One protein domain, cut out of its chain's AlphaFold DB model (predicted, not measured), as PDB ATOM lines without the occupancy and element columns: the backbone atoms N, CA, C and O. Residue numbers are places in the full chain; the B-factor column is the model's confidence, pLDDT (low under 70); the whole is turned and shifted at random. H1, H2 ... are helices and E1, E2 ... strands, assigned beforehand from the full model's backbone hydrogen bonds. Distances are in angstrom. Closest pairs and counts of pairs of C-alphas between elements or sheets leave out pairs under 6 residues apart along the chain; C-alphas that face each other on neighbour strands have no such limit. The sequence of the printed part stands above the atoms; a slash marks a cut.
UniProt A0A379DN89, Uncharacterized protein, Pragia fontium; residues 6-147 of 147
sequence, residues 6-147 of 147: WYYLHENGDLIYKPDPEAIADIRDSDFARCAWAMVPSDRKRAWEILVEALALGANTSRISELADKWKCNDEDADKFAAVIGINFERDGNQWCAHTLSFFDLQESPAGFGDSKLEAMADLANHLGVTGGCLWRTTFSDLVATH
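What this domain is: This is residues 6 to 147 of the 147 residues of an uncharacterized protein of Pragia fontium (UniProt A0A379DN89). Two small three-stranded sheets stand at opposite ends of an elongated body, with helices filling the space between them. H2 runs through the middle, packing on the first sheet, E2 E1 E3, and on H5, which covers one face of the second sheet, E4 E5 E6; short H1 packs on the first sheet's other face. The printed part has 142 residues with six named helices and six named strands, in the order E1 E2 H1 E3 H2 H3 H4 E4 E5 E6 H5 H6, a mixed class; both sheets are antiparallel. It is compact, with a radius of gyration of the C-alphas of 14.7 A, and spans 43 by 28 by 27 A.

Where its parts are: E1, residues 6 to 10, begins at C-alpha 6 (-54.198, -25.727, -38.335). E2 is residues 15 to 18, H1 24 to 28 and E3 33 to 39, 16.2 A long. H2 is residues 44 to 56, 18.6 A, from C-alpha 44 (-48.992, -19.887, -25.427). H3, residues 61 to 71, and H4, 75 to 85, are each 15.2 A long. E4 is residues 87 to 92, 15.5 A, E5 95 to 100, 16.8 A, and E6 111 to 114. H5, residues 117 to 127, is 15.3 A long, and H6, 140 to 146, ends at C-alpha 146 (-39.906, -38.204, -20.110).

How they stand to each other: H2 is the hub, touching four helices. It runs along the strands of the first sheet at a height of 9.4 A; Trp 37 and Ile 50 are the closest C-alphas of E3 and H2, 6.5 A. H1 is on the opposite face. E2, H1 and E3 form a split strand-helix-strand unit, two strands running the same way with E1 between them, its crossover right-handed. N 7 and O 37 are 2.8 A apart across E1 and E3, N 8 and O 16 2.9 A across E2 and E1. H2 and H3 form a helical hairpin at a shallow tilt of 7 degrees, closest at C-alphas 51 and 64, 6.1 A. Residues 51 to 56 of H2 touch H5 at a steep tilt of 62 degrees, closest at C-alphas 52 and 122, 4.7 A. Residues 49 to 53 touch H6, about perpendicular at 85 degrees, closest at C-alphas 49 and 140, 6.5 A. H2 and H4 only just touch, with 3 pairs of C-alphas within 8 A, closest at 45 and 81, 6.5 A. E4 E5 E6 is a meander, each strand the antiparallel neighbour of the one before; N 90 and O 97 are 2.9 A apart, N 98 and O 112 2.8 A. H5 is on this sheet at a height of 4.8 A, slantwise to the strands at 47 degrees to E6 on the local plane; H4 is on the same face. Every O i to N i+4 pair is within hydrogen-bond range in H1, H2, H3, H5 and H6; in H4 6 of 7 are.

The domain as a whole: The C-alphas of Glu 22 and Gly 93, the two farthest apart, are 45.8 A apart. The printed part has no cut; the link from H5 to H6, residues 128 to 139, is long. The mean pLDDT of the printed part is 92.9, and no printed residue is under 70.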
ATOM      1  N   TRP A   6     -55.303 -24.781 -38.436       96.50
ATOM      2  CA  TRP A   6     -54.198 -25.727 -38.335       96.50
ATOM      3  C   TRP A   6     -52.972 -25.213 -39.074       96.50
ATOM      4  O   TRP A   6     -53.064 -24.729 -40.201       96.50
ATOM      5  N   TYR A   7     -51.815 -25.344 -38.441       96.88
ATOM      6  CA  TYR A   7     -50.535 -25.300 -39.130       96.88
ATOM      7  C   TYR A   7     -50.175 -26.708 -39.580       96.88
ATOM      8  O   TYR A   7     -50.367 -27.657 -38.823       96.88
ATOM      9  N   TYR A   8     -49.632 -26.850 -40.783       96.81
ATOM     10  CA  TYR A   8     -49.040 -28.105 -41.225       96.81
ATOM     11  C   TYR A   8     -47.709 -27.869 -41.926       96.81
ATOM     12  O   TYR A   8     -47.521 -26.858 -42.606       96.81
ATOM     13  N   LEU A   9     -46.786 -28.802 -41.719       97.38
ATOM     14  CA  LEU A   9     -45.487 -28.835 -42.368       97.38
ATOM     15  C   LEU A   9     -45.599 -29.681 -43.630       97.38
ATOM     16  O   LEU A   9     -45.883 -30.878 -43.560       97.38
ATOM     17  N   HIS A  10     -45.377 -29.055 -44.774       96.69
ATOM     18  CA  HIS A  10     -45.299 -29.726 -46.058       96.69
ATOM     19  C   HIS A  10     -43.911 -30.366 -46.242       96.69
ATOM     20  O   HIS A  10     -42.917 -29.922 -45.664       96.69
ATOM     21  N   GLU A  11     -43.808 -31.410 -47.062       95.25
ATOM     22  CA  GLU A  11     -42.556 -32.143 -47.295       95.25
ATOM     23  C   GLU A  11     -41.403 -31.308 -47.872       95.25
ATOM     24  O   GLU A  11     -40.241 -31.698 -47.756       95.25
ATOM     25  N   ASN A  12     -41.724 -30.156 -48.458       94.31
ATOM     26  CA  ASN A  12     -40.768 -29.192 -49.002       94.31
ATOM     27  C   ASN A  12     -40.222 -28.216 -47.938       94.31
ATOM     28  O   ASN A  12     -39.434 -27.339 -48.282       94.31
ATOM     29  N   GLY A  13     -40.646 -28.345 -46.675       94.25
ATOM     30  CA  GLY A  13     -40.253 -27.460 -45.576       94.25
ATOM     31  C   GLY A  13     -41.174 -26.253 -45.367       94.25
ATOM     32  O   GLY A  13     -40.913 -25.436 -44.482       94.25
ATOM     33  N   ASP A  14     -42.262 -26.114 -46.131       96.00
ATOM     34  CA  ASP A  14     -43.196 -25.004 -45.949       96.00
ATOM     35  C   ASP A  14     -44.142 -25.247 -44.771       96.00
ATOM     36  O   ASP A  14     -44.850 -26.254 -44.702       96.00
ATOM     37  N   LEU A  15     -44.203 -24.274 -43.858       97.00
ATOM     38  CA  LEU A  15     -45.156 -24.256 -42.752       97.00
ATOM     39  C   LEU A  15     -46.384 -23.414 -43.127       97.00
ATOM     40  O   LEU A  15     -46.351 -22.175 -43.123       97.00
ATOM     41  N   ILE A  16     -47.481 -24.096 -43.445       96.75
ATOM     42  CA  ILE A  16     -48.680 -23.514 -44.052       96.75
ATOM     43  C   ILE A  16     -49.814 -23.467 -43.027       96.75
ATOM     44  O   ILE A  16     -50.057 -24.428 -42.303       96.75
ATOM     45  N   TYR A  17     -50.532 -22.342 -42.984       96.81
ATOM     46  CA  TYR A  17     -51.699 -22.157 -42.121       96.81
ATOM     47  C   TYR A  17     -53.000 -22.351 -42.904       96.81
ATOM     48  O   TYR A  17     -53.221 -21.671 -43.908       96.81
ATOM     49  N   LYS A  18     -53.884 -23.225 -42.417       96.12
ATOM     50  CA  LYS A  18     -55.267 -23.370 -42.883       96.12
ATOM     51  C   LYS A  18     -56.222 -22.805 -41.818       96.12
ATOM     52  O   LYS A  18     -56.319 -23.399 -40.744       96.12
ATOM     53  N   PRO A  19     -56.917 -21.678 -42.075       95.00
ATOM     54  CA  PRO A  19     -57.827 -21.029 -41.124       95.00
ATOM     55  C   PRO A  19     -59.197 -21.725 -41.075       95.00
ATOM     56  O   PRO A  19     -60.230 -21.097 -41.288       95.00
ATOM     57  N   ASP A  20     -59.194 -23.035 -40.858       95.25
ATOM     58  CA  ASP A  20     -60.395 -23.858 -40.764       95.25
ATOM     59  C   ASP A  20     -60.182 -24.911 -39.660       95.25
ATOM     60  O   ASP A  20     -59.223 -25.685 -39.751       95.25
ATOM     61  N   PRO A  21     -61.017 -24.933 -38.603       93.75
ATOM     62  CA  PRO A  21     -60.917 -25.907 -37.517       93.75
ATOM     63  C   PRO A  21     -61.017 -27.369 -37.977       93.75
ATOM     64  O   PRO A  21     -60.420 -28.238 -37.339       93.75
ATOM     65  N   GLU A  22     -61.699 -27.638 -39.092       94.31
ATOM     66  CA  GLU A  22     -61.927 -28.990 -39.623       94.31
ATOM     67  C   GLU A  22     -60.851 -29.430 -40.633       94.31
ATOM     68  O   GLU A  22     -60.793 -30.597 -41.026       94.31
ATOM     69  N   ALA A  23     -59.917 -28.538 -40.993       94.62
ATOM     70  CA  ALA A  23     -58.890 -28.795 -42.007       94.62
ATOM     71  C   ALA A  23     -57.951 -29.969 -41.688       94.62
ATOM     72  O   ALA A  23     -57.226 -30.432 -42.572       94.62
ATOM     73  N   ILE A  24     -57.929 -30.451 -40.441       94.44
ATOM     74  CA  ILE A  24     -57.113 -31.600 -40.039       94.44
ATOM     75  C   ILE A  24     -57.482 -32.881 -40.782       94.44
ATOM     76  O   ILE A  24     -56.589 -33.688 -41.035       94.44
ATOM     77  N   ALA A  25     -58.754 -33.063 -41.156       93.38
ATOM     78  CA  ALA A  25     -59.177 -34.221 -41.936       93.38
ATOM     79  C   ALA A  25     -58.429 -34.260 -43.278       93.38
ATOM     80  O   ALA A  25     -57.732 -35.230 -43.569       93.38
ATOM     81  N   ASP A  26     -58.454 -33.147 -44.012       92.75
ATOM     82  CA  ASP A  26     -57.775 -33.021 -45.305       92.75
ATOM     83  C   ASP A  26     -56.246 -33.043 -45.182       92.75
ATOM     84  O   ASP A  26     -55.555 -33.553 -46.058       92.75
ATOM     85  N   ILE A  27     -55.689 -32.445 -44.120       93.94
ATOM     86  CA  ILE A  27     -54.234 -32.426 -43.902       93.94
ATOM     87  C   ILE A  27     -53.722 -33.841 -43.632       93.94
ATOM     88  O   ILE A  27     -52.697 -34.227 -44.183       93.94
ATOM     89  N   ARG A  28     -54.415 -34.613 -42.793       92.25
ATOM     90  CA  ARG A  28     -54.004 -35.977 -42.446       92.25
ATOM     91  C   ARG A  28     -54.034 -36.906 -43.655       92.25
ATOM     92  O   ARG A  28     -53.189 -37.788 -43.754       92.25
ATOM     93  N   ASP A  29     -55.002 -36.712 -44.539       92.25
ATOM     94  CA  ASP A  29     -55.185 -37.558 -45.715       92.25
ATOM     95  C   ASP A  29     -54.261 -37.132 -46.885       92.25
ATOM     96  O   ASP A  29     -54.283 -37.744 -47.951       92.25
ATOM     97  N   SER A  30     -53.426 -36.097 -46.696       91.25
ATOM     98  CA  SER A  30     -52.455 -35.604 -47.678       91.25
ATOM     99  C   SER A  30     -51.099 -36.301 -47.543       91.25
ATOM    100  O   SER A  30     -50.415 -36.130 -46.536       91.25
ATOM    101  N   ASP A  31     -50.629 -36.938 -48.620       91.88
ATOM    102  CA  ASP A  31     -49.300 -37.575 -48.685       91.88
ATOM    103  C   ASP A  31     -48.133 -36.588 -48.481       91.88
ATOM    104  O   ASP A  31     -47.031 -36.975 -48.101       91.88
ATOM    105  N   PHE A  32     -48.377 -35.295 -48.708       93.81
ATOM    106  CA  PHE A  32     -47.361 -34.250 -48.596       93.81
ATOM    107  C   PHE A  32     -47.225 -33.649 -47.190       93.81
ATOM    108  O   PHE A  32     -46.303 -32.867 -46.940       93.81
ATOM    109  N   ALA A  33     -48.151 -33.948 -46.274       94.19
ATOM    110  CA  ALA A  33     -48.145 -33.377 -44.932       94.19
ATOM    111  C   ALA A  33     -47.281 -34.228 -43.992       94.19
ATOM    112  O   ALA A  33     -47.612 -35.366 -43.672       94.19
ATOM    113  N   ARG A  34     -46.180 -33.657 -43.500       94.25
ATOM    114  CA  ARG A  34     -45.286 -34.325 -42.540       94.25
ATOM    115  C   ARG A  34     -45.752 -34.195 -41.100       94.25
ATOM    116  O   ARG A  34     -45.502 -35.079 -40.288       94.25
ATOM    117  N   CYS A  35     -46.369 -33.071 -40.756       95.56
ATOM    118  CA  CYS A  35     -46.783 -32.781 -39.391       95.56
ATOM    119  C   CYS A  35     -47.916 -31.760 -39.375       95.56
ATOM    120  O   CYS A  35     -47.983 -30.915 -40.268       95.56
ATOM    121  N   ALA A  36     -48.771 -31.807 -38.353       96.31
ATOM    122  CA  ALA A  36     -49.808 -30.810 -38.137       96.31
ATOM    123  C   ALA A  36     -49.911 -30.397 -36.662       96.31
ATOM    124  O   ALA A  36     -49.673 -31.185 -35.745       96.31
ATOM    125  N   TRP A  37     -50.319 -29.150 -36.446       96.06
ATOM    126  CA  TRP A  37     -50.553 -28.556 -35.136       96.06
ATOM    127  C   TRP A  37     -51.824 -27.716 -35.178       96.06
ATOM    128  O   TRP A  37     -51.961 -26.835 -36.028       96.06
ATOM    129  N   ALA A  38     -52.745 -27.927 -34.238       94.56
ATOM    130  CA  ALA A  38     -53.905 -27.043 -34.164       94.56
ATOM    131  C   ALA A  38     -53.519 -25.710 -33.521       94.56
ATOM    132  O   ALA A  38     -52.831 -25.683 -32.500       94.56
ATOM    133  N   MET A  39     -54.016 -24.617 -34.083       93.00
ATOM    134  CA  MET A  39     -53.783 -23.267 -33.602       93.00
ATOM    135  C   MET A  39     -54.876 -22.863 -32.615       93.00
ATOM    136  O   MET A  39     -56.050 -22.757 -32.976       93.00
ATOM    137  N   VAL A  40     -54.473 -22.590 -31.376       92.12
ATOM    138  CA  VAL A  40     -55.343 -22.069 -30.316       92.12
ATOM    139  C   VAL A  40     -54.745 -20.739 -29.842       92.12
ATOM    140  O   VAL A  40     -53.696 -20.753 -29.205       92.12
ATOM    141  N   PRO A  41     -55.368 -19.575 -30.120       87.06
ATOM    142  CA  PRO A  41     -54.743 -18.265 -29.881       87.06
ATOM    143  C   PRO A  41     -54.399 -17.981 -28.420       87.06
ATOM    144  O   PRO A  41     -53.478 -17.225 -28.133       87.06
ATOM    145  N   SER A  42     -55.160 -18.568 -27.497       89.06
ATOM    146  CA  SER A  42     -54.956 -18.417 -26.057       89.06
ATOM    147  C   SER A  42     -53.909 -19.376 -25.489       89.06
ATOM    148  O   SER A  42     -53.586 -19.278 -24.309       89.06
ATOM    149  N   ASP A  43     -53.426 -20.335 -26.282       91.69
ATOM    150  CA  ASP A  43     -52.484 -21.349 -25.830       91.69
ATOM    151  C   ASP A  43     -51.054 -20.956 -26.204       91.69
ATOM    152  O   ASP A  43     -50.579 -21.160 -27.323       91.69
ATOM    153  N   ARG A  44     -50.363 -20.355 -25.233       92.50
ATOM    154  CA  ARG A  44     -48.992 -19.887 -25.427       92.50
ATOM    155  C   ARG A  44     -47.996 -21.034 -25.566       92.50
ATOM    156  O   ARG A  44     -47.043 -20.911 -26.331       92.50
ATOM    157  N   LYS A  45     -48.236 -22.139 -24.856       93.69
ATOM    158  CA  LYS A  45     -47.404 -23.345 -24.906       93.69
ATOM    159  C   LYS A  45     -47.421 -23.918 -26.323       93.69
ATOM    160  O   LYS A  45     -46.369 -24.148 -26.908       93.69
ATOM    161  N   ARG A  46     -48.616 -24.029 -26.906       92.88
ATOM    162  CA  ARG A  46     -48.830 -24.508 -28.277       92.88
ATOM    163  C   ARG A  46     -48.086 -23.681 -29.322       92.88
ATOM    164  O   ARG A  46     -47.558 -24.241 -30.274       92.88
ATOM    165  N   ALA A  47     -48.049 -22.356 -29.160       94.62
ATOM    166  CA  ALA A  47     -47.326 -21.478 -30.079       94.62
ATOM    167  C   ALA A  47     -45.828 -21.824 -30.125       94.62
ATOM    168  O   ALA A  47     -45.255 -21.912 -31.208       94.62
ATOM    169  N   TRP A  48     -45.217 -22.085 -28.967       96.06
ATOM    170  CA  TRP A  48     -43.825 -22.526 -28.887       96.06
ATOM    171  C   TRP A  48     -43.616 -23.939 -29.423       96.06
ATOM    172  O   TRP A  48     -42.689 -24.141 -30.202       96.06
ATOM    173  N   GLU A  49     -44.491 -24.890 -29.085       95.00
ATOM    174  CA  GLU A  49     -44.433 -26.251 -29.638       95.00
ATOM    175  C   GLU A  49     -44.470 -26.233 -31.174       95.00
ATOM    176  O   GLU A  49     -43.677 -26.917 -31.810       95.00
ATOM    177  N   ILE A  50     -45.312 -25.389 -31.782       96.06
ATOM    178  CA  ILE A  50     -45.347 -25.219 -33.242       96.06
ATOM    179  C   ILE A  50     -43.986 -24.767 -33.775       96.06
ATOM    180  O   ILE A  50     -43.480 -25.365 -34.718       96.06
ATOM    181  N   LEU A  51     -43.403 -23.708 -33.208       97.06
ATOM    182  CA  LEU A  51     -42.162 -23.127 -33.726       97.06
ATOM    183  C   LEU A  51     -40.971 -24.076 -33.565       97.06
ATOM    184  O   LEU A  51     -40.237 -24.297 -34.526       97.06
ATOM    185  N   VAL A  52     -40.802 -24.635 -32.364       97.12
ATOM    186  CA  VAL A  52     -39.685 -25.523 -32.017       97.12
ATOM    187  C   VAL A  52     -39.738 -26.787 -32.861       97.12
ATOM    188  O   VAL A  52     -38.763 -27.142 -33.517       97.12
ATOM    189  N   GLU A  53     -40.890 -27.450 -32.893       97.25
ATOM    190  CA  GLU A  53     -41.015 -28.732 -33.576       97.25
ATOM    191  C   GLU A  53     -41.026 -28.566 -35.092       97.25
ATOM    192  O   GLU A  53     -40.456 -29.396 -35.792       97.25
ATOM    193  N   ALA A  54     -41.637 -27.504 -35.628       97.00
ATOM    194  CA  ALA A  54     -41.569 -27.249 -37.061       97.00
ATOM    195  C   ALA A  54     -40.123 -27.006 -37.500       97.00
ATOM    196  O   ALA A  54     -39.700 -27.580 -38.502       97.00
ATOM    197  N   LEU A  55     -39.355 -26.211 -36.746       97.12
ATOM    198  CA  LEU A  55     -37.945 -25.981 -37.049       97.12
ATOM    199  C   LEU A  55     -37.132 -27.280 -36.961       97.12
ATOM    200  O   LEU A  55     -36.391 -27.590 -37.892       97.12
ATOM    201  N   ALA A  56     -37.327 -28.065 -35.900       96.50
ATOM    202  CA  ALA A  56     -36.679 -29.361 -35.714       96.50
ATOM    203  C   ALA A  56     -36.953 -30.315 -36.895       96.50
ATOM    204  O   ALA A  56     -36.038 -30.908 -37.460       96.50
ATOM    205  N   LEU A  57     -38.204 -30.361 -37.365       95.69
ATOM    206  CA  LEU A  57     -38.645 -31.185 -38.497       95.69
ATOM    207  C   LEU A  57     -38.253 -30.630 -39.884       95.69
ATOM    208  O   LEU A  57     -38.658 -31.194 -40.908       95.69
ATOM    209  N   GLY A  58     -37.463 -29.555 -39.942       95.25
ATOM    210  CA  GLY A  58     -36.899 -29.011 -41.179       95.25
ATOM    211  C   GLY A  58     -37.758 -27.950 -41.868       95.25
ATOM    212  O   GLY A  58     -37.674 -27.796 -43.087       95.25
ATOM    213  N   ALA A  59     -38.600 -27.227 -41.126       96.88
ATOM    214  CA  ALA A  59     -39.306 -26.072 -41.668       96.88
ATOM    215  C   ALA A  59     -38.340 -24.957 -42.093       96.88
ATOM    216  O   ALA A  59     -37.264 -24.771 -41.523       96.88
ATOM    217  N   ASN A  60     -38.764 -24.155 -43.070       96.19
ATOM    218  CA  ASN A  60     -38.015 -22.990 -43.520       96.19
ATOM    219  C   ASN A  60     -37.803 -21.986 -42.370       96.19
ATOM    220  O   ASN A  60     -38.764 -21.409 -41.849       96.19
ATOM    221  N   THR A  61     -36.540 -21.720 -42.031       94.12
ATOM    222  CA  THR A  61     -36.140 -20.822 -40.936       94.12
ATOM    223  C   THR A  61     -36.746 -19.427 -41.059       94.12
ATOM    224  O   THR A  61     -37.245 -18.894 -40.074       94.12
ATOM    225  N   SER A  62     -36.815 -18.863 -42.271       95.06
ATOM    226  CA  SER A  62     -37.382 -17.524 -42.498       95.06
ATOM    227  C   SER A  62     -38.861 -17.462 -42.116       95.06
ATOM    228  O   SER A  62     -39.323 -16.466 -41.556       95.06
ATOM    229  N   ARG A  63     -39.608 -18.543 -42.372       95.81
ATOM    230  CA  ARG A  63     -41.021 -18.641 -41.996       95.81
ATOM    231  C   ARG A  63     -41.198 -18.769 -40.485       95.81
ATOM    232  O   ARG A  63     -42.121 -18.172 -39.930       95.81
ATOM    233  N   ILE A  64     -40.323 -19.527 -39.826       96.50
ATOM    234  CA  ILE A  64     -40.315 -19.663 -38.366       96.50
ATOM    235  C   ILE A  64     -40.005 -18.320 -37.705       96.50
ATOM    236  O   ILE A  64     -40.752 -17.910 -36.820       96.50
ATOM    237  N   SER A  65     -38.989 -17.595 -38.179       94.81
ATOM    238  CA  SER A  65     -38.644 -16.264 -37.667       94.81
ATOM    239  C   SER A  65     -39.802 -15.272 -37.814       94.81
ATOM    240  O   SER A  65     -40.150 -14.595 -36.850       94.81
ATOM    241  N   GLU A  66     -40.477 -15.241 -38.970       95.75
ATOM    242  CA  GLU A  66     -41.655 -14.381 -39.180       95.75
ATOM    243  C   GLU A  66     -42.772 -14.676 -38.164       95.75
ATOM    244  O   GLU A  66     -43.382 -13.759 -37.602       95.75
ATOM    245  N   LEU A  67     -43.056 -15.958 -37.911       95.88
ATOM    246  CA  LEU A  67     -44.076 -16.358 -36.942       95.88
ATOM    247  C   LEU A  67     -43.648 -16.056 -35.505       95.88
ATOM    248  O   LEU A  67     -44.471 -15.558 -34.736       95.88
ATOM    249  N   ALA A  68     -42.383 -16.289 -35.157       95.50
ATOM    250  CA  ALA A  68     -41.839 -15.953 -33.847       95.50
ATOM    251  C   ALA A  68     -41.972 -14.448 -33.563       95.50
ATOM    252  O   ALA A  68     -42.489 -14.060 -32.511       95.50
ATOM    253  N   ASP A  69     -41.645 -13.594 -34.535       95.56
ATOM    254  CA  ASP A  69     -41.793 -12.137 -34.432       95.56
ATOM    255  C   ASP A  69     -43.253 -11.693 -34.319       95.56
ATOM    256  O   ASP A  69     -43.594 -10.791 -33.532       95.56
ATOM    257  N   LYS A  70     -44.137 -12.328 -35.098       94.44
ATOM    258  CA  LYS A  70     -45.581 -12.071 -35.085       94.44
ATOM    259  C   LYS A  70     -46.203 -12.461 -33.750       94.44
ATOM    260  O   LYS A  70     -47.057 -11.738 -33.240       94.44
ATOM    261  N   TRP A  71     -45.782 -13.583 -33.181       94.50
ATOM    262  CA  TRP A  71     -46.281 -14.090 -31.908       94.50
ATOM    263  C   TRP A  71     -45.517 -13.544 -30.709       94.50
ATOM    264  O   TRP A  71     -45.950 -13.773 -29.586       94.50
ATOM    265  N   LYS A  72     -44.439 -12.776 -30.900       94.06
ATOM    266  CA  LYS A  72     -43.574 -12.284 -29.814       94.06
ATOM    267  C   LYS A  72     -42.937 -13.420 -29.007       94.06
ATOM    268  O   LYS A  72     -42.779 -13.300 -27.798       94.06
ATOM    269  N   CYS A  73     -42.622 -14.531 -29.666       93.06
ATOM    270  CA  CYS A  73     -41.855 -15.641 -29.100       93.06
ATOM    271  C   CYS A  73     -40.369 -15.257 -29.089       93.06
ATOM    272  O   CYS A  73     -39.600 -15.674 -29.947       93.06
ATOM    273  N   ASN A  74     -40.002 -14.373 -28.162       92.62
ATOM    274  CA  ASN A  74     -38.639 -13.880 -27.970       92.62
ATOM    275  C   ASN A  74     -37.920 -14.650 -26.848       92.62
ATOM    276  O   ASN A  74     -38.519 -15.498 -26.188       92.62
ATOM    277  N   ASP A  75     -36.653 -14.320 -26.595       89.19
ATOM    278  CA  ASP A  75     -35.841 -15.006 -25.579       89.19
ATOM    279  C   ASP A  75     -36.386 -14.882 -24.143       89.19
ATOM    280  O   ASP A  75     -36.152 -15.780 -23.335       89.19
ATOM    281  N   GLU A  76     -37.113 -13.807 -23.813       91.00
ATOM    282  CA  GLU A  76     -37.761 -13.640 -22.499       91.00
ATOM    283  C   GLU A  76     -38.983 -14.554 -22.345       91.00
ATOM    284  O   GLU A  76     -39.285 -15.061 -21.265       91.00
ATOM    285  N   ASP A  77     -39.735 -14.739 -23.429       93.88
ATOM    286  CA  ASP A  77     -40.878 -15.639 -23.457       93.88
ATOM    287  C   ASP A  77     -40.436 -17.106 -23.545       93.88
ATOM    288  O   ASP A  77     -41.093 -17.977 -22.972       93.88
ATOM    289  N   ALA A  78     -39.282 -17.367 -24.168       93.75
ATOM    290  CA  ALA A  78     -38.641 -18.677 -24.184       93.75
ATOM    291  C   ALA A  78     -38.324 -19.158 -22.762       93.75
ATOM    292  O   ALA A  78     -38.603 -20.310 -22.447       93.75
ATOM    293  N   ASP A  79     -37.831 -18.280 -21.879       94.19
ATOM    294  CA  ASP A  79     -37.570 -18.628 -20.472       94.19
ATOM    295  C   ASP A  79     -38.838 -19.081 -19.742       94.19
ATOM    296  O   ASP A  79     -38.818 -20.037 -18.966       94.19
ATOM    297  N   LYS A  80     -39.972 -18.422 -20.007       94.94
ATOM    298  CA  LYS A  80     -41.260 -18.794 -19.402       94.94
ATOM    299  C   LYS A  80     -41.739 -20.142 -19.912       94.94
ATOM    300  O   LYS A  80     -42.229 -20.946 -19.125       94.94
ATOM    301  N   PHE A  81     -41.618 -20.381 -21.215       95.00
ATOM    302  CA  PHE A  81     -41.970 -21.664 -21.808       95.00
ATOM    303  C   PHE A  81     -41.084 -22.787 -21.256       95.00
ATOM    304  O   PHE A  81     -41.614 -23.782 -20.768       95.00
ATOM    305  N   ALA A  82     -39.766 -22.585 -21.227       94.00
ATOM    306  CA  ALA A  82     -38.798 -23.531 -20.682       94.00
ATOM    307  C   ALA A  82     -39.073 -23.872 -19.211       94.00
ATOM    308  O   ALA A  82     -39.094 -25.048 -18.852       94.00
ATOM    309  N   ALA A  83     -39.406 -22.877 -18.382       93.50
ATOM    310  CA  ALA A  83     -39.792 -23.099 -16.988       93.50
ATOM    311  C   ALA A  83     -41.072 -23.943 -16.836       93.50
ATOM    312  O   ALA A  83     -41.220 -24.661 -15.850       93.50
ATOM    313  N   VAL A  84     -42.001 -23.867 -17.797       93.00
ATOM    314  CA  VAL A  84     -43.236 -24.668 -17.792       93.00
ATOM    315  C   VAL A  84     -42.964 -26.121 -18.169       93.00
ATOM    316  O   VAL A  84     -43.607 -27.011 -17.613       93.00
ATOM    317  N   ILE A  85     -42.054 -26.369 -19.113       93.25
ATOM    318  CA  ILE A  85     -41.816 -27.718 -19.648       93.25
ATOM    319  C   ILE A  85     -40.622 -28.438 -19.017       93.25
ATOM    320  O   ILE A  85     -40.516 -29.644 -19.181       93.25
ATOM    321  N   GLY A  86     -39.769 -27.742 -18.260       93.25
ATOM    322  CA  GLY A  86     -38.603 -28.335 -17.597       93.25
ATOM    323  C   GLY A  86     -37.336 -28.309 -18.452       93.25
ATOM    324  O   GLY A  86     -36.629 -29.309 -18.548       93.25
ATOM    325  N   ILE A  87     -37.043 -27.165 -19.071       94.62
ATOM    326  CA  ILE A  87     -35.784 -26.917 -19.785       94.62
ATOM    327  C   ILE A  87     -34.989 -25.844 -19.050       94.62
ATOM    328  O   ILE A  87     -35.556 -24.855 -18.584       94.62
ATOM    329  N   ASN A  88     -33.671 -26.019 -19.012       94.31
ATOM    330  CA  ASN A  88     -32.729 -24.983 -18.620       94.31
ATOM    331  C   ASN A  88     -31.959 -24.473 -19.837       94.31
ATOM    332  O   ASN A  88     -31.678 -25.222 -20.777       94.31
ATOM    333  N   PHE A  89     -31.621 -23.186 -19.789       94.12
ATOM    334  CA  PHE A  89     -30.750 -22.550 -20.763       94.12
ATOM    335  C   PHE A  89     -29.438 -22.155 -20.111       94.12
ATOM    336  O   PHE A  89     -29.422 -21.461 -19.092       94.12
ATOM    337  N   GLU A  90     -28.346 -22.508 -20.768       92.06
ATOM    338  CA  GLU A  90     -27.010 -22.043 -20.434       92.06
ATOM    339  C   GLU A  90     -26.373 -21.400 -21.661       92.06
ATOM    340  O   GLU A  90     -26.745 -21.673 -22.803       92.06
ATOM    341  N   ARG A  91     -25.432 -20.486 -21.432       90.81
ATOM    342  CA  ARG A  91     -24.701 -19.842 -22.519       90.81
ATOM    343  C   ARG A  91     -23.326 -20.477 -22.621       90.81
ATOM    344  O   ARG A  91     -22.512 -20.296 -21.717       90.81
ATOM    345  N   ASP A  92     -23.077 -21.177 -23.720       85.25
ATOM    346  CA  ASP A  92     -21.794 -21.808 -24.010       85.25
ATOM    347  C   ASP A  92     -21.073 -21.023 -25.115       85.25
ATOM    348  O   ASP A  92     -21.404 -21.076 -26.303       85.25
ATOM    349  N   GLY A  93     -20.130 -20.177 -24.694       86.75
ATOM    350  CA  GLY A  93     -19.444 -19.236 -25.573       86.75
ATOM    351  C   GLY A  93     -20.411 -18.268 -26.267       86.75
ATOM    352  O   GLY A  93     -20.977 -17.370 -25.638       86.75
ATOM    353  N   ASN A  94     -20.569 -18.437 -27.582       90.31
ATOM    354  CA  ASN A  94     -21.428 -17.590 -28.414       90.31
ATOM    355  C   ASN A  94     -22.824 -18.176 -28.659       90.31
ATOM    356  O   ASN A  94     -23.649 -17.473 -29.239       90.31
ATOM    357  N   GLN A  95     -23.094 -19.405 -28.217       92.94
ATOM    358  CA  GLN A  95     -24.346 -20.109 -28.490       92.94
ATOM    359  C   GLN A  95     -25.150 -20.352 -27.211       92.94
ATOM    360  O   GLN A  95     -24.625 -20.349 -26.093       92.94
ATOM    361  N   TRP A  96     -26.452 -20.531 -27.386       94.94
ATOM    362  CA  TRP A  96     -27.353 -21.024 -26.358       94.94
ATOM    363  C   TRP A  96     -27.325 -22.545 -26.346       94.94
ATOM    364  O   TRP A  96     -27.410 -23.171 -27.398       94.94
ATOM    365  N   CYS A  97     -27.242 -23.113 -25.150       94.44
ATOM    366  CA  CYS A  97     -27.398 -24.530 -24.874       94.44
ATOM    367  C   CYS A  97     -28.733 -24.733 -24.146       94.44
ATOM    368  O   CYS A  97     -28.995 -24.070 -23.141       94.44
ATOM    369  N   ALA A  98     -29.584 -25.617 -24.661       95.38
ATOM    370  CA  ALA A  98     -30.844 -26.026 -24.053       95.38
ATOM    371  C   ALA A  98     -30.753 -27.494 -23.633       95.38
ATOM    372  O   ALA A  98     -30.389 -28.347 -24.441       95.38
ATOM    373  N   HIS A  99     -31.126 -27.812 -22.399       94.12
ATOM    374  CA  HIS A  99     -31.114 -29.188 -21.901       94.12
ATOM    375  C   HIS A  99     -32.250 -29.431 -20.903       94.12
ATOM    376  O   HIS A  99     -32.819 -28.486 -20.344       94.12
ATOM    377  N   THR A 100     -32.600 -30.700 -20.675       92.38
ATOM    378  CA  THR A 100     -33.632 -31.056 -19.689       92.38
ATOM    379  C   THR A 100     -33.112 -30.885 -18.257       92.38
ATOM    380  O   THR A 100     -31.909 -30.723 -18.021       92.38
ATOM    381  N   LEU A 101     -34.015 -30.895 -17.273       87.81
ATOM    382  CA  LEU A 101     -33.640 -30.800 -15.854       87.81
ATOM    383  C   LEU A 101     -32.819 -32.004 -15.368       87.81
ATOM    384  O   LEU A 101     -32.063 -31.869 -14.407       87.81
ATOM    385  N   SER A 102     -32.959 -33.157 -16.024       83.88
ATOM    386  CA  SER A 102     -32.232 -34.393 -15.711       83.88
ATOM    387  C   SER A 102     -30.807 -34.420 -16.277       83.88
ATOM    388  O   SER A 102     -30.119 -35.430 -16.146       83.88
ATOM    389  N   PHE A 103     -30.367 -33.336 -16.924       84.56
ATOM    390  CA  PHE A 103     -29.057 -33.237 -17.554       84.56
ATOM    391  C   PHE A 103     -27.914 -33.461 -16.554       84.56
ATOM    392  O   PHE A 103     -27.829 -32.783 -15.527       84.56
ATOM    393  N   PHE A 104     -27.019 -34.395 -16.885       82.38
ATOM    394  CA  PHE A 104     -25.809 -34.684 -16.116       82.38
ATOM    395  C   PHE A 104     -24.558 -34.130 -16.808       82.38
ATOM    396  O   PHE A 104     -23.870 -33.277 -16.248       82.38
ATOM    397  N   ASP A 105     -24.290 -34.579 -18.036       84.88
ATOM    398  CA  ASP A 105     -23.226 -34.059 -18.893       84.88
ATOM    399  C   ASP A 105     -23.555 -34.230 -20.388       84.88
ATOM    400  O   ASP A 105     -24.489 -34.935 -20.762       84.88
ATOM    401  N   LEU A 106     -22.768 -33.583 -21.254       81.25
ATOM    402  CA  LEU A 106     -22.969 -33.585 -22.711       81.25
ATOM    403  C   LEU A 106     -22.743 -34.947 -23.391       81.25
ATOM    404  O   LEU A 106     -23.107 -35.107 -24.553       81.25
ATOM    405  N   GLN A 107     -22.083 -35.900 -22.730       80.31
ATOM    406  CA  GLN A 107     -21.829 -37.235 -23.281       80.31
ATOM    407  C   GLN A 107     -22.975 -38.197 -22.956       80.31
ATOM    408  O   GLN A 107     -23.259 -39.092 -23.751       80.31
ATOM    409  N   GLU A 108     -23.624 -38.011 -21.805       81.44
ATOM    410  CA  GLU A 108     -24.688 -38.882 -21.304       81.44
ATOM    411  C   GLU A 108     -26.096 -38.306 -21.496       81.44
ATOM    412  O   GLU A 108     -27.066 -39.062 -21.498       81.44
ATOM    413  N   SER A 109     -26.235 -36.987 -21.647       87.75
ATOM    414  CA  SER A 109     -27.532 -36.302 -21.688       87.75
ATOM    415  C   SER A 109     -27.748 -35.515 -22.987       87.75
ATOM    416  O   SER A 109     -26.842 -34.812 -23.439       87.75
ATOM    417  N   PRO A 110     -28.961 -35.565 -23.574       90.31
ATOM    418  CA  PRO A 110     -29.312 -34.732 -24.717       90.31
ATOM    419  C   PRO A 110     -29.212 -33.239 -24.384       90.31
ATOM    420  O   PRO A 110     -29.765 -32.770 -23.388       90.31
ATOM    421  N   ALA A 111     -28.551 -32.493 -25.262       93.56
ATOM    422  CA  ALA A 111     -28.477 -31.038 -25.230       93.56
ATOM    423  C   ALA A 111     -28.636 -30.500 -26.653       93.56
ATOM    424  O   ALA A 111     -28.211 -31.148 -27.607       93.56
ATOM    425  N   GLY A 112     -29.269 -29.344 -26.800       94.75
ATOM    426  CA  GLY A 112     -29.441 -28.658 -28.075       94.75
ATOM    427  C   GLY A 112     -28.704 -27.333 -28.103       94.75
ATOM    428  O   GLY A 112     -28.658 -26.637 -27.088       94.75
ATOM    429  N   PHE A 113     -28.161 -26.963 -29.258       94.94
ATOM    430  CA  PHE A 113     -27.382 -25.739 -29.431       94.94
ATOM    431  C   PHE A 113     -27.958 -24.838 -30.527       94.94
ATOM    432  O   PHE A 113     -28.489 -25.313 -31.527       94.94
ATOM    433  N   GLY A 114     -27.842 -23.520 -30.357       93.62
ATOM    434  CA  GLY A 114     -28.298 -22.561 -31.366       93.62
ATOM    435  C   GLY A 114     -27.903 -21.117 -31.079       93.62
ATOM    436  O   GLY A 114     -27.488 -20.781 -29.970       93.62
ATOM    437  N   ASP A 115     -28.054 -20.240 -32.069       92.50
ATOM    438  CA  ASP A 115     -27.739 -18.813 -31.921       92.50
ATOM    439  C   ASP A 115     -28.864 -18.066 -31.179       92.50
ATOM    440  O   ASP A 115     -28.647 -17.008 -30.582       92.50
ATOM    441  N   SER A 116     -30.064 -18.655 -31.147       93.19
ATOM    442  CA  SER A 116     -31.204 -18.232 -30.329       93.19
ATOM    443  C   SER A 116     -31.708 -19.366 -29.433       93.19
ATOM    444  O   SER A 116     -31.472 -20.545 -29.703       93.19
ATOM    445  N   LYS A 117     -32.473 -19.031 -28.384       94.88
ATOM    446  CA  LYS A 117     -33.101 -20.054 -27.526       94.88
ATOM    447  C   LYS A 117     -34.090 -20.931 -28.291       94.88
ATOM    448  O   LYS A 117     -34.252 -22.101 -27.960       94.88
ATOM    449  N   LEU A 118     -34.738 -20.377 -29.318       95.69
ATOM    450  CA  LEU A 118     -35.630 -21.123 -30.204       95.69
ATOM    451  C   LEU A 118     -34.857 -22.201 -30.970       95.69
ATOM    452  O   LEU A 118     -35.280 -23.353 -30.981       95.69
ATOM    453  N   GLU A 119     -33.718 -21.842 -31.562       95.25
ATOM    454  CA  GLU A 119     -32.852 -22.787 -32.274       95.25
ATOM    455  C   GLU A 119     -32.283 -23.853 -31.335       95.25
ATOM    456  O   GLU A 119     -32.363 -25.034 -31.655       95.25
ATOM    457  N   ALA A 120     -31.815 -23.460 -30.147       96.31
ATOM    458  CA  ALA A 120     -31.321 -24.406 -29.150       96.31
ATOM    459  C   ALA A 120     -32.406 -25.410 -28.716       96.31
ATOM    460  O   ALA A 120     -32.142 -26.605 -28.607       96.31
ATOM    461  N   MET A 121     -33.653 -24.958 -28.524       96.75
ATOM    462  CA  MET A 121     -34.779 -25.859 -28.252       96.75
ATOM    463  C   MET A 121     -35.106 -26.773 -29.436       96.75
ATOM    464  O   MET A 121     -35.458 -27.927 -29.219       96.75
ATOM    465  N   ALA A 122     -35.014 -26.282 -30.673       96.75
ATOM    466  CA  ALA A 122     -35.275 -27.092 -31.861       96.75
ATOM    467  C   ALA A 122     -34.215 -28.185 -32.051       96.75
ATOM    468  O   ALA A 122     -34.556 -29.327 -32.358       96.75
ATOM    469  N   ASP A 123     -32.946 -27.866 -31.804       96.44
ATOM    470  CA  ASP A 123     -31.858 -28.843 -31.818       96.44
ATOM    471  C   ASP A 123     -32.021 -29.881 -30.694       96.44
ATOM    472  O   ASP A 123     -31.918 -31.086 -30.926       96.44
ATOM    473  N   LEU A 124     -32.426 -29.444 -29.493       96.06
ATOM    474  CA  LEU A 124     -32.763 -30.359 -28.399       96.06
ATOM    475  C   LEU A 124     -33.933 -31.272 -28.784       96.06
ATOM    476  O   LEU A 124     -33.875 -32.475 -28.547       96.06
ATOM    477  N   ALA A 125     -34.988 -30.733 -29.403       95.62
ATOM    478  CA  ALA A 125     -36.135 -31.517 -29.858       95.62
ATOM    479  C   ALA A 125     -35.725 -32.608 -30.860       95.62
ATOM    480  O   ALA A 125     -36.252 -33.721 -30.804       95.62
ATOM    481  N   ASN A 126     -34.757 -32.317 -31.734       94.31
ATOM    482  CA  ASN A 126     -34.167 -33.306 -32.631       94.31
ATOM    483  C   ASN A 126     -33.433 -34.411 -31.865       94.31
ATOM    484  O   ASN A 126     -33.679 -35.590 -32.127       94.31
ATOM    485  N   HIS A 127     -32.591 -34.065 -30.888       93.50
ATOM    486  CA  HIS A 127     -31.883 -35.057 -30.067       93.50
ATOM    487  C   HIS A 127     -32.815 -35.899 -29.187       93.50
ATOM    488  O   HIS A 127     -32.548 -37.080 -28.974       93.50
ATOM    489  N   LEU A 128     -33.935 -35.333 -28.734       92.50
ATOM    490  CA  LEU A 128     -34.986 -36.058 -28.013       92.50
ATOM    491  C   LEU A 128     -35.852 -36.945 -28.927       92.50
ATOM    492  O   LEU A 128     -36.682 -37.707 -28.436       92.50
ATOM    493  N   GLY A 129     -35.673 -36.865 -30.250       92.62
ATOM    494  CA  GLY A 129     -36.358 -37.725 -31.210       92.62
ATOM    495  C   GLY A 129     -37.772 -37.268 -31.563       92.62
ATOM    496  O   GLY A 129     -38.661 -38.106 -31.739       92.62
ATOM    497  N   VAL A 130     -38.007 -35.955 -31.680       93.44
ATOM    498  CA  VAL A 130     -39.286 -35.446 -32.191       93.44
ATOM    499  C   VAL A 130     -39.579 -36.030 -33.575       93.44
ATOM    500  O   VAL A 130     -38.733 -36.058 -34.467       93.44
ATOM    501  N   THR A 131     -40.803 -36.519 -33.761       92.75
ATOM    502  CA  THR A 131     -41.251 -37.109 -35.026       92.75
ATOM    503  C   THR A 131     -42.445 -36.351 -35.587       92.75
ATOM    504  O   THR A 131     -43.250 -35.766 -34.856       92.75
ATOM    505  N   GLY A 132     -42.538 -36.336 -36.917       90.19
ATOM    506  CA  GLY A 132     -43.689 -35.790 -37.621       90.19
ATOM    507  C   GLY A 132     -44.934 -36.649 -37.410       90.19
ATOM    508  O   GLY A 132     -44.857 -37.861 -37.217       90.19
ATOM    509  N   GLY A 133     -46.096 -36.012 -37.456       90.81
ATOM    510  CA  GLY A 133     -47.384 -36.687 -37.408       90.81
ATOM    511  C   GLY A 133     -48.529 -35.686 -37.366       90.81
ATOM    512  O   GLY A 133     -48.400 -34.590 -36.816       90.81
ATOM    513  N   CYS A 134     -49.661 -36.049 -37.964       85.56
ATOM    514  CA  CYS A 134     -50.834 -35.175 -37.985       85.56
ATOM    515  C   CYS A 134     -51.721 -35.346 -36.741       85.56
ATOM    516  O   CYS A 134     -52.390 -34.402 -36.332       85.56
ATOM    517  N   LEU A 135     -51.723 -36.531 -36.120       83.00
ATOM    518  CA  LEU A 135     -52.508 -36.845 -34.924       83.00
ATOM    519  C   LEU A 135     -51.704 -37.728 -33.966       83.00
ATOM    520  O   LEU A 135     -50.881 -38.525 -34.407       83.00
ATOM    521  N   TRP A 136     -51.997 -37.593 -32.669       79.31
ATOM    522  CA  TRP A 136     -51.528 -38.483 -31.593       79.31
ATOM    523  C   TRP A 136     -50.016 -38.745 -31.584       79.31
ATOM    524  O   TRP A 136     -49.575 -39.867 -31.352       79.31
ATOM    525  N   ARG A 137     -49.227 -37.699 -31.833       87.38
ATOM    526  CA  ARG A 137     -47.774 -37.750 -31.676       87.38
ATOM    527  C   ARG A 137     -47.354 -37.185 -30.327       87.38
ATOM    528  O   ARG A 137     -48.039 -36.325 -29.775       87.38
ATOM    529  N   THR A 138     -46.205 -37.644 -29.858       90.38
ATOM    530  CA  THR A 138     -45.519 -37.095 -28.690       90.38
ATOM    531  C   THR A 138     -45.030 -35.686 -29.019       90.38
ATOM    532  O   THR A 138     -44.329 -35.501 -30.020       90.38
ATOM    533  N   THR A 139     -45.423 -34.686 -28.226       92.75
ATOM    534  CA  THR A 139     -44.931 -33.313 -28.419       92.75
ATOM    535  C   THR A 139     -43.545 -33.150 -27.807       92.75
ATOM    536  O   THR A 139     -43.085 -33.976 -27.019       92.75
ATOM    537  N   PHE A 140     -42.872 -32.055 -28.137       93.50
ATOM    538  CA  PHE A 140     -41.609 -31.674 -27.523       93.50
ATOM    539  C   PHE A 140     -41.721 -31.617 -25.997       93.50
ATOM    540  O   PHE A 140     -40.868 -32.147 -25.294       93.50
ATOM    541  N   SER A 141     -42.812 -31.056 -25.476       92.94
ATOM    542  CA  SER A 141     -43.045 -30.994 -24.033       92.94
ATOM    543  C   SER A 141     -43.195 -32.380 -23.400       92.94
ATOM    544  O   SER A 141     -42.729 -32.592 -22.283       92.94
ATOM    545  N   ASP A 142     -43.836 -33.323 -24.097       92.56
ATOM    546  CA  ASP A 142     -43.975 -34.705 -23.627       92.56
ATOM    547  C   ASP A 142     -42.616 -35.432 -23.629       92.56
ATOM    548  O   ASP A 142     -42.310 -36.196 -22.711       92.56
ATOM    549  N   LEU A 143     -41.772 -35.164 -24.634       92.06
ATOM    550  CA  LEU A 143     -40.406 -35.692 -24.700       92.06
ATOM    551  C   LEU A 143     -39.535 -35.152 -23.564       92.06
ATOM    552  O   LEU A 143     -38.831 -35.922 -22.923       92.06
ATOM    553  N   VAL A 144     -39.625 -33.857 -23.262       91.31
ATOM    554  CA  VAL A 144     -38.895 -33.259 -22.135       91.31
ATOM    555  C   VAL A 144     -39.363 -33.850 -20.804       91.31
ATOM    556  O   VAL A 144     -38.544 -34.184 -19.962       91.31
ATOM    557  N   ALA A 145     -40.669 -34.057 -20.618       88.88
ATOM    558  CA  ALA A 145     -41.202 -34.630 -19.380       88.88
ATOM    559  C   ALA A 145     -40.804 -36.101 -19.146       88.88
ATOM    560  O   ALA A 145     -40.974 -36.612 -18.039       88.88
ATOM    561  N   THR A 146     -40.319 -36.794 -20.180       84.31
ATOM    562  CA  THR A 146     -39.906 -38.204 -20.110       84.31
ATOM    563  C   THR A 146     -38.394 -38.404 -19.972       84.31
ATOM    564  O   THR A 146     -37.990 -39.537 -19.706       84.31
ATOM    565  N   HIS A 147     -37.588 -37.341 -20.105       76.06
ATOM    566  CA  HIS A 147     -36.119 -37.357 -20.021       76.06
ATOM    567  C   HIS A 147     -35.609 -36.535 -18.831       76.06
ATOM    568  O   HIS A 147     -35.116 -37.145 -17.859       76.06
TER     569      HIS A 147